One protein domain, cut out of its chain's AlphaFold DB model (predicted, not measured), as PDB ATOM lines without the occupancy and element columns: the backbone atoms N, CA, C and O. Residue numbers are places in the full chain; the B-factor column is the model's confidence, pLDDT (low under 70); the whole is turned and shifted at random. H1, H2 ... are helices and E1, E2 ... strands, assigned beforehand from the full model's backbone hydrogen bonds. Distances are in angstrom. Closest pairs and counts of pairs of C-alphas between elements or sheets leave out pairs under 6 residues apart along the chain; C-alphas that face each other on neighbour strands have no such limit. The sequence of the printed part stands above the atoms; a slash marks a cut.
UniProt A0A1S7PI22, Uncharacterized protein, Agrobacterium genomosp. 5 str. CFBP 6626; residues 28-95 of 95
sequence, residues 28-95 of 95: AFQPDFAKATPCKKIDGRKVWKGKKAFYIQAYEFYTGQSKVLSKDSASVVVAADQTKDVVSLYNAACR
ATOM      1  N   ALA A  28     -55.754 -39.463 -14.722       83.94
ATOM      2  CA  ALA A  28     -54.476 -39.479 -14.013       83.94
ATOM      3  C   ALA A  28     -53.218 -39.551 -14.911       83.94
ATOM      4  O   ALA A  28     -52.150 -39.069 -14.501       83.94
ATOM      5  N   PHE A  29     -53.319 -40.150 -16.105       90.38
ATOM      6  CA  PHE A  29     -52.200 -40.336 -17.039       90.38
ATOM      7  C   PHE A  29     -52.222 -39.377 -18.225       90.38
ATOM      8  O   PHE A  29     -51.182 -39.206 -18.861       90.38
ATOM      9  N   GLN A  30     -53.345 -38.708 -18.489       90.50
ATOM     10  CA  GLN A  30     -53.461 -37.765 -19.602       90.50
ATOM     11  C   GLN A  30     -52.438 -36.611 -19.516       90.50
ATOM     12  O   GLN A  30     -51.775 -36.332 -20.518       90.50
ATOM     13  N   PRO A  31     -52.189 -35.988 -18.341       92.88
ATOM     14  CA  PRO A  31     -51.164 -34.949 -18.211       92.88
ATOM     15  C   PRO A  31     -49.731 -35.454 -18.416       92.88
ATOM     16  O   PRO A  31     -48.856 -34.670 -18.779       92.88
ATOM     17  N   ASP A  32     -49.476 -36.734 -18.131       94.31
ATOM     18  CA  ASP A  32     -48.160 -37.347 -18.323       94.31
ATOM     19  C   ASP A  32     -47.951 -37.721 -19.796       94.31
ATOM     20  O   ASP A  32     -46.906 -37.394 -20.358       94.31
ATOM     21  N   PHE A  33     -48.979 -38.260 -20.461       92.94
ATOM     22  CA  PHE A  33     -48.950 -38.546 -21.895       92.94
ATOM     23  C   PHE A  33     -48.755 -37.279 -22.737       92.94
ATOM     24  O   PHE A  33     -47.938 -37.271 -23.652       92.94
ATOM     25  N   ALA A  34     -49.414 -36.173 -22.373       92.81
ATOM     26  CA  ALA A  34     -49.261 -34.886 -23.059       92.81
ATOM     27  C   ALA A  34     -47.821 -34.332 -23.027       92.81
ATOM     28  O   ALA A  34     -47.459 -33.498 -23.854       92.81
ATOM     29  N   LYS A  35     -47.000 -34.779 -22.068       95.62
ATOM     30  CA  LYS A  35     -45.588 -34.392 -21.915       95.62
ATOM     31  C   LYS A  35     -44.625 -35.513 -22.317       95.62
ATOM     32  O   LYS A  35     -43.414 -35.341 -22.176       95.62
ATOM     33  N   ALA A  36     -45.146 -36.656 -22.758       96.31
ATOM     34  CA  ALA A  36     -44.347 -37.823 -23.073       96.31
ATOM     35  C   ALA A  36     -43.527 -37.596 -24.347       96.31
ATOM     36  O   ALA A  36     -43.984 -36.985 -25.314       96.31
ATOM     37  N   THR A  37     -42.305 -38.115 -24.360       97.56
ATOM     38  CA  THR A  37     -41.409 -37.991 -25.510       97.56
ATOM     39  C   THR A  37     -41.531 -39.210 -26.424       97.56
ATOM     40  O   THR A  37     -41.698 -40.326 -25.927       97.56
ATOM     41  N   PRO A  38     -41.470 -39.036 -27.756       97.50
ATOM     42  CA  PRO A  38     -41.537 -40.159 -28.686       97.50
ATOM     43  C   PRO A  38     -40.299 -41.056 -28.568       97.50
ATOM     44  O   PRO A  38     -39.180 -40.576 -28.396       97.50
ATOM     45  N   CYS A  39     -40.517 -42.361 -28.715       98.00
ATOM     46  CA  CYS A  39     -39.496 -43.404 -28.704       98.00
ATOM     47  C   CYS A  39     -39.464 -44.166 -30.038       98.00
ATOM     48  O   CYS A  39     -40.271 -43.923 -30.944       98.00
ATOM     49  N   LYS A  40     -38.555 -45.140 -30.157       98.12
ATOM     50  CA  LYS A  40     -38.591 -46.112 -31.256       98.12
ATOM     51  C   LYS A  40     -39.875 -46.938 -31.183       98.12
ATOM     52  O   LYS A  40     -40.399 -47.215 -30.106       98.12
ATOM     53  N   LYS A  41     -40.382 -47.330 -32.351       97.06
ATOM     54  CA  LYS A  41     -41.581 -48.168 -32.450       97.06
ATOM     55  C   LYS A  41     -41.314 -49.568 -31.898       97.06
ATOM     56  O   LYS A  41     -40.238 -50.115 -32.124       97.06
ATOM     57  N   ILE A  42     -42.326 -50.154 -31.266       95.62
ATOM     58  CA  ILE A  42     -42.378 -51.575 -30.895       95.62
ATOM     59  C   ILE A  42     -43.465 -52.206 -31.760       95.62
ATOM     60  O   ILE A  42     -44.570 -51.673 -31.825       95.62
ATOM     61  N   ASP A  43     -43.141 -53.277 -32.482       92.25
ATOM     62  CA  ASP A  43     -44.074 -53.994 -33.365       92.25
ATOM     63  C   ASP A  43     -44.841 -53.074 -34.335       92.25
ATOM     64  O   ASP A  43     -46.042 -53.207 -34.568       92.25
ATOM     65  N   GLY A  44     -44.151 -52.062 -34.873       92.50
ATOM     66  CA  GLY A  44     -44.729 -51.072 -35.792       92.50
ATOM     67  C   GLY A  44     -45.614 -50.001 -35.135       92.50
ATOM     68  O   GLY A  44     -45.994 -49.038 -35.807       92.50
ATOM     69  N   ARG A  45     -45.880 -50.101 -33.829       94.62
ATOM     70  CA  ARG A  45     -46.705 -49.174 -33.041       94.62
ATOM     71  C   ARG A  45     -45.858 -48.031 -32.502       94.62
ATOM     72  O   ARG A  45     -44.725 -48.235 -32.067       94.62
ATOM     73  N   LYS A  46     -46.398 -46.808 -32.527       96.19
ATOM     74  CA  LYS A  46     -45.739 -45.657 -31.888       96.19
ATOM     75  C   LYS A  46     -45.659 -45.876 -30.374       96.19
ATOM     76  O   LYS A  46     -46.593 -46.411 -29.782       96.19
ATOM     77  N   VAL A  47     -44.549 -45.454 -29.775       96.88
ATOM     78  CA  VAL A  47     -44.284 -45.567 -28.338       96.88
ATOM     79  C   VAL A  47     -43.840 -44.209 -27.818       96.88
ATOM     80  O   VAL A  47     -43.136 -43.479 -28.520       96.88
ATOM     81  N   TRP A  48     -44.233 -43.888 -26.591       97.69
ATOM     82  CA  TRP A  48     -43.827 -42.673 -25.897       97.69
ATOM     83  C   TRP A  48     -43.435 -42.974 -24.452       97.69
ATOM     84  O   TRP A  48     -43.964 -43.898 -23.831       97.69
ATOM     85  N   LYS A  49     -42.530 -42.164 -23.903       97.50
ATOM     86  CA  LYS A  49     -42.094 -42.228 -22.508       97.50
ATOM     87  C   LYS A  49     -42.576 -41.002 -21.750       97.50
ATOM     88  O   LYS A  49     -42.112 -39.893 -22.009       97.50
ATOM     89  N   GLY A  50     -43.495 -41.206 -20.815       96.12
ATOM     90  CA  GLY A  50     -43.824 -40.211 -19.801       96.12
ATOM     91  C   GLY A  50     -42.934 -40.345 -18.570       96.12
ATOM     92  O   GLY A  50     -41.997 -41.146 -18.528       96.12
ATOM     93  N   LYS A  51     -43.228 -39.549 -17.543       95.56
ATOM     94  CA  LYS A  51     -42.571 -39.662 -16.236       95.56
ATOM     95  C   LYS A  51     -43.182 -40.776 -15.391       95.56
ATOM     96  O   LYS A  51     -42.473 -41.343 -14.567       95.56
ATOM     97  N   LYS A  52     -44.477 -41.065 -15.563       93.75
ATOM     98  CA  LYS A  52     -45.213 -42.063 -14.770       93.75
ATOM     99  C   LYS A  52     -45.319 -43.414 -15.472       93.75
ATOM    100  O   LYS A  52     -45.317 -44.441 -14.801       93.75
ATOM    101  N   ALA A  53     -45.441 -43.416 -16.795       95.56
ATOM    102  CA  ALA A  53     -45.671 -44.626 -17.575       95.56
ATOM    103  C   ALA A  53     -45.030 -44.556 -18.966       95.56
ATOM    104  O   ALA A  53     -44.625 -43.493 -19.446       95.56
ATOM    105  N   PHE A  54     -44.973 -45.708 -19.629       96.56
ATOM    106  CA  PHE A  54     -44.837 -45.760 -21.078       96.56
ATOM    107  C   PHE A  54     -46.220 -45.767 -21.724       96.56
ATOM    108  O   PHE A  54     -47.206 -46.181 -21.118       96.56
ATOM    109  N   TYR A  55     -46.276 -45.337 -22.976       95.38
ATOM    110  CA  TYR A  55     -47.496 -45.307 -23.768       95.38
ATOM    111  C   TYR A  55     -47.235 -45.982 -25.099       95.38
ATOM    112  O   TYR A  55     -46.189 -45.758 -25.706       95.38
ATOM    113  N   ILE A  56     -48.175 -46.790 -25.572       95.62
ATOM    114  CA  ILE A  56     -48.078 -47.451 -26.875       95.62
ATOM    115  C   ILE A  56     -49.363 -47.250 -27.663       95.62
ATOM    116  O   ILE A  56     -50.454 -47.345 -27.114       95.62
ATOM    117  N   GLN A  57     -49.239 -46.968 -28.957       93.81
ATOM    118  CA  GLN A  57     -50.367 -46.696 -29.844       93.81
ATOM    119  C   GLN A  57     -51.389 -47.826 -29.767       93.81
ATOM    120  O   GLN A  57     -51.034 -48.981 -29.997       93.81
ATOM    121  N   ALA A  58     -52.634 -47.516 -29.422       88.81
ATOM    122  CA  ALA A  58     -53.677 -48.520 -29.268       88.81
ATOM    123  C   ALA A  58     -54.168 -49.014 -30.635       88.81
ATOM    124  O   ALA A  58     -54.001 -48.339 -31.654       88.81
ATOM    125  N   TYR A  59     -54.797 -50.183 -30.655       85.06
ATOM    126  CA  TYR A  59     -55.629 -50.573 -31.789       85.06
ATOM    127  C   TYR A  59     -56.953 -49.797 -31.751       85.06
ATOM    128  O   TYR A  59     -57.398 -49.358 -30.691       85.06
ATOM    129  N   GLU A  60     -57.564 -49.578 -32.910       82.06
ATOM    130  CA  GLU A  60     -58.953 -49.144 -32.998       82.06
ATOM    131  C   GLU A  60     -59.853 -50.333 -32.677       82.06
ATOM    132  O   GLU A  60     -59.704 -51.420 -33.238       82.06
ATOM    133  N   PHE A  61     -60.812 -50.110 -31.787       67.44
ATOM    134  CA  PHE A  61     -61.828 -51.093 -31.434       67.44
ATOM    135  C   PHE A  61     -63.166 -50.615 -31.987       67.44
ATOM    136  O   PHE A  61     -64.096 -50.301 -31.253       67.44
ATOM    137  N   TYR A  62     -63.243 -50.512 -33.312       58.91
ATOM    138  CA  TYR A  62     -64.505 -50.351 -34.025       58.91
ATOM    139  C   TYR A  62     -64.826 -51.722 -34.645       58.91
ATOM    140  O   TYR A  62     -63.994 -52.310 -35.327       58.91
ATOM    141  N   THR A  63     -65.990 -52.281 -34.307       53.19
ATOM    142  CA  THR A  63     -66.625 -53.462 -34.944       53.19
ATOM    143  C   THR A  63     -65.964 -54.850 -34.845       53.19
ATOM    144  O   THR A  63     -66.433 -55.784 -35.491       53.19
ATOM    145  N   GLY A  64     -64.960 -55.065 -33.987       54.34
ATOM    146  CA  GLY A  64     -64.444 -56.420 -33.704       54.34
ATOM    147  C   GLY A  64     -63.392 -56.940 -34.694       54.34
ATOM    148  O   GLY A  64     -63.068 -58.126 -34.678       54.34
ATOM    149  N   GLN A  65     -62.820 -56.065 -35.526       54.94
ATOM    150  CA  GLN A  65     -61.642 -56.365 -36.346       54.94
ATOM    151  C   GLN A  65     -60.423 -55.576 -35.844       54.94
ATOM    152  O   GLN A  65     -60.087 -54.498 -36.326       54.94
ATOM    153  N   SER A  66     -59.735 -56.137 -34.854       62.62
ATOM    154  CA  SER A  66     -58.539 -55.568 -34.226       62.62
ATOM    155  C   SER A  66     -57.306 -55.697 -35.129       62.62
ATOM    156  O   SER A  66     -56.523 -56.637 -34.988       62.62
ATOM    157  N   LYS A  67     -57.138 -54.782 -36.094       67.94
ATOM    158  CA  LYS A  67     -55.884 -54.622 -36.870       67.94
ATOM    159  C   LYS A  67     -55.546 -53.182 -37.257       67.94
ATOM    160  O   LYS A  67     -54.417 -52.922 -37.668       67.94
ATOM    161  N   VAL A  68     -56.486 -52.248 -37.133       83.00
ATOM    162  CA  VAL A  68     -56.232 -50.831 -37.417       83.00
ATOM    163  C   VAL A  68     -55.633 -50.185 -36.174       83.00
ATOM    164  O   VAL A  68     -56.086 -50.452 -35.066       83.00
ATOM    165  N   LEU A  69     -54.586 -49.377 -36.332       86.31
ATOM    166  CA  LEU A  69     -53.995 -48.620 -35.229       86.31
ATOM    167  C   LEU A  69     -54.712 -47.284 -35.074       86.31
ATOM    168  O   LEU A  69     -54.824 -46.540 -36.047       86.31
ATOM    169  N   SER A  70     -55.106 -46.956 -33.845       84.81
ATOM    170  CA  SER A  70     -55.720 -45.668 -33.534       84.81
ATOM    171  C   SER A  70     -54.728 -44.542 -33.786       84.81
ATOM    172  O   SER A  70     -53.543 -44.633 -33.438       84.81
ATOM    173  N   LYS A  71     -55.202 -43.461 -34.406       83.19
ATOM    174  CA  LYS A  71     -54.404 -42.242 -34.590       83.19
ATOM    175  C   LYS A  71     -54.287 -41.434 -33.298       83.19
ATOM    176  O   LYS A  71     -53.244 -40.817 -33.087       83.19
ATOM    177  N   ASP A  72     -55.294 -41.535 -32.433       82.38
ATOM    178  CA  ASP A  72     -55.522 -40.597 -31.329       82.38
ATOM    179  C   ASP A  72     -55.567 -41.282 -29.952       82.38
ATOM    180  O   ASP A  72     -55.864 -40.649 -28.942       82.38
ATOM    181  N   SER A  73     -55.277 -42.585 -29.880       85.56
ATOM    182  CA  SER A  73     -55.357 -43.360 -28.637       85.56
ATOM    183  C   SER A  73     -54.080 -44.145 -28.361       85.56
ATOM    184  O   SER A  73     -53.455 -44.709 -29.264       85.56
ATOM    185  N   ALA A  74     -53.723 -44.231 -27.084       90.50
ATOM    186  CA  ALA A  74     -52.608 -45.025 -26.596       90.50
ATOM    187  C   ALA A  74     -53.017 -45.818 -25.350       90.50
ATOM    188  O   ALA A  74     -53.797 -45.346 -24.526       90.50
ATOM    189  N   SER A  75     -52.467 -47.019 -25.214       90.56
ATOM    190  CA  SER A  75     -52.546 -47.825 -24.001       90.56
ATOM    191  C   SER A  75     -51.449 -47.391 -23.031       90.56
ATOM    192  O   SER A  75     -50.319 -47.117 -23.447       90.56
ATOM    193  N   VAL A  76     -51.778 -47.350 -21.741       93.44
ATOM    194  CA  VAL A  76     -50.840 -47.021 -20.663       93.44
ATOM    195  C   VAL A  76     -50.121 -48.289 -20.209       93.44
ATOM    196  O   VAL A  76     -50.751 -49.317 -19.982       93.44
ATOM    197  N   VAL A  77     -48.803 -48.206 -20.052       93.50
ATOM    198  CA  VAL A  77     -47.941 -49.295 -19.585       93.50
ATOM    199  C   VAL A  77     -47.180 -48.807 -18.353       93.50
ATOM    200  O   VAL A  77     -46.141 -48.147 -18.448       93.50
ATOM    201  N   VAL A  78     -47.732 -49.099 -17.176       94.69
ATOM    202  CA  VAL A  78     -47.140 -48.739 -15.882       94.69
ATOM    203  C   VAL A  78     -46.067 -49.762 -15.534       94.69
ATOM    204  O   VAL A  78     -46.365 -50.936 -15.359       94.69
ATOM    205  N   ALA A  79     -44.809 -49.334 -15.418       90.56
ATOM    206  CA  ALA A  79     -43.682 -50.256 -15.258       90.56
ATOM    207  C   ALA A  79     -43.781 -51.164 -14.016       90.56
ATOM    208  O   ALA A  79     -43.299 -52.292 -14.055       90.56
ATOM    209  N   ALA A  80     -44.409 -50.687 -12.937       90.69
ATOM    210  CA  ALA A  80     -44.616 -51.466 -11.714       90.69
ATOM    211  C   ALA A  80     -45.578 -52.652 -11.905       90.69
ATOM    212  O   ALA A  80     -45.465 -53.644 -11.191       90.69
ATOM    213  N   ASP A  81     -46.465 -52.572 -12.900       94.00
ATOM    214  CA  ASP A  81     -47.492 -53.578 -13.179       94.00
ATOM    215  C   ASP A  81     -47.043 -54.577 -14.260       94.00
ATOM    216  O   ASP A  81     -47.835 -55.379 -14.751       94.00
ATOM    217  N   GLN A  82     -45.779 -54.503 -14.684       91.75
ATOM    218  CA  GLN A  82     -45.240 -55.268 -15.804       91.75
ATOM    219  C   GLN A  82     -44.064 -56.143 -15.381       91.75
ATOM    220  O   GLN A  82     -43.355 -55.876 -14.409       91.75
ATOM    221  N   THR A  83     -43.813 -57.195 -16.158       96.75
ATOM    222  CA  THR A  83     -42.622 -58.026 -15.971       96.75
ATOM    223  C   THR A  83     -41.350 -57.254 -16.336       96.75
ATOM    224  O   THR A  83     -41.372 -56.291 -17.108       96.75
ATOM    225  N   LYS A  84     -40.201 -57.708 -15.817       96.00
ATOM    226  CA  LYS A  84     -38.892 -57.099 -16.117       96.00
ATOM    227  C   LYS A  84     -38.581 -57.080 -17.614       96.00
ATOM    228  O   LYS A  84     -38.006 -56.105 -18.088       96.00
ATOM    229  N   ASP A  85     -38.988 -58.111 -18.347       96.25
ATOM    230  CA  ASP A  85     -38.741 -58.214 -19.788       96.25
ATOM    231  C   ASP A  85     -39.543 -57.177 -20.571       96.25
ATOM    232  O   ASP A  85     -38.989 -56.487 -21.428       96.25
ATOM    233  N   VAL A  86     -40.816 -56.979 -20.212       94.69
ATOM    234  CA  VAL A  86     -41.645 -55.915 -20.791       94.69
ATOM    235  C   VAL A  86     -41.028 -54.553 -20.479       94.69
ATOM    236  O   VAL A  86     -40.780 -53.762 -21.384       94.69
ATOM    237  N   VAL A  87     -40.673 -54.282 -19.221       95.81
ATOM    238  CA  VAL A  87     -40.033 -53.010 -18.845       95.81
ATOM    239  C   VAL A  87     -38.705 -52.800 -19.587       95.81
ATOM    240  O   VAL A  87     -38.398 -51.679 -20.001       95.81
ATOM    241  N   SER A  88     -37.915 -53.853 -19.789       96.88
ATOM    242  CA  SER A  88     -36.656 -53.800 -20.539       96.88
ATOM    243  C   SER A  88     -36.883 -53.447 -22.010       96.88
ATOM    244  O   SER A  88     -36.216 -52.550 -22.528       96.88
ATOM    245  N   LEU A  89     -37.875 -54.070 -22.656       97.31
ATOM    246  CA  LEU A  89     -38.269 -53.781 -24.036       97.31
ATOM    247  C   LEU A  89     -38.626 -52.298 -24.227       97.31
ATOM    248  O   LEU A  89     -38.085 -51.636 -25.114       97.31
ATOM    249  N   TYR A  90     -39.480 -51.748 -23.361       97.56
ATOM    250  CA  TYR A  90     -39.877 -50.337 -23.432       97.56
ATOM    251  C   TYR A  90     -38.723 -49.381 -23.119       97.56
ATOM    252  O   TYR A  90     -38.561 -48.355 -23.781       97.56
ATOM    253  N   ASN A  91     -37.863 -49.730 -22.160       96.81
ATOM    254  CA  ASN A  91     -36.652 -48.958 -21.909       96.81
ATOM    255  C   ASN A  91     -35.721 -48.955 -23.122       96.81
ATOM    256  O   ASN A  91     -35.199 -47.900 -23.463       96.81
ATOM    257  N   ALA A  92     -35.519 -50.097 -23.781       97.62
ATOM    258  CA  ALA A  92     -34.679 -50.198 -24.970       97.62
ATOM    259  C   ALA A  92     -35.229 -49.374 -26.144       97.62
ATOM    260  O   ALA A  92     -34.455 -48.748 -26.867       97.62
ATOM    261  N   ALA A  93     -36.554 -49.313 -26.301       97.69
ATOM    262  CA  ALA A  93     -37.195 -48.464 -27.301       97.69
ATOM    263  C   ALA A  93     -36.969 -46.960 -27.054       97.69
ATOM    264  O   ALA A  93     -36.928 -46.183 -28.009       97.69
ATOM    265  N   CYS A  94     -36.806 -46.549 -25.794       96.06
ATOM    266  CA  CYS A  94     -36.703 -45.151 -25.371       96.06
ATOM    267  C   CYS A  94     -35.283 -44.712 -24.961       96.06
ATOM    268  O   CYS A  94     -35.142 -43.740 -24.213       96.06
ATOM    269  N   ARG A  95     -34.256 -45.451 -25.391       87.69
ATOM    270  CA  ARG A  95     -32.837 -45.102 -25.235       87.69
ATOM    271  C   ARG A  95     -32.309 -44.337 -26.440       87.69
ATOM    272  O   ARG A  95     -32.697 -44.687 -27.581       87.69
TER     273      ARG A  95
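This is residues 28 to 95 of the 95 residues of an uncharacterized protein of Agrobacterium genomosp. 5 str. CFBP 6626 (UniProt A0A1S7PI22). Look first for a small, strongly twisted sheet of three antiparallel strands, E1, E2 and E3, with the helix H2 laid across one end of it, near the beginning of E2, and the four-residue helix H1 only grazing the sheet. The hairpin of E2 and E3 runs away from H2, and the turn between these strands, with Thr 63, makes one end of the longest axis. The printed part has 68 residues, and the named elements follow as H1, E1, E2, E3, H2; the class is mixed, helices and strands, with under half of the residues in named elements. The whole is compact, with a radius of gyration of the C-alphas of 12.0 A, and its C-alphas span 33 by 26 by 21 A.

Begin with the sheet, at C-alpha 47 at (-44.284, -45.567, -28.338), where E1 starts; it takes residues 47 to 49. E2 holds residues 54 to 59 and is 15.9 A from first to last C-alpha. E3, residues 69 to 77, covers 16.8 A and bends by 105 degrees at residue 72. H1, residues 30 to 33, begins at C-alpha 30 at (-53.461, -37.765, -19.602). H2, residues 84 to 93, is 14.2 A long and ends at C-alpha 93 at (-37.195, -48.464, -27.301).

The sheet runs E1, E2, E3 and is a meander, each strand the antiparallel neighbour of the one before. In the hairpin of E1 and E2, look for N 48 and O 55, 2.8 A apart and within hydrogen-bond range. In the hairpin of E2 and E3, N 56 and O 75 are within range at 3.0 A, and N 70 and O 58 at 2.8 A. Residues 37 to 38 pair briefly with residues 48 to 49 of E1, antiparallel. H2 is on the sheet at a height over the sheet of 10.2 A; it lies only just over E1, E2 and E3, with 3 of its C-alphas falling on each. It runs across the strands, at 80 degrees to E1 on the local plane. The closest C-alphas of H2 and E2 are those of Tyr 90 and Phe 54, 7.1 A apart. H1 only grazes the sheet, with its residues 30 to 33; its closest C-alpha to E2 is that of Phe 33, 7.2 A from that of Tyr 55. H1 and H2 are apart. Every O i to N i+4 pair in H2 is within hydrogen-bond range, while H1 is too short for such a pair.

The two C-alphas farthest apart are those of Thr 63 and Arg 95, 36.1 A. The printed part has no cut, and its end at residue 95 is the chain's last residue. The link from H1 to E1, 13 residues, is long. The mean pLDDT of the printed part is 89.7, and residues 61 to 67 are under 70.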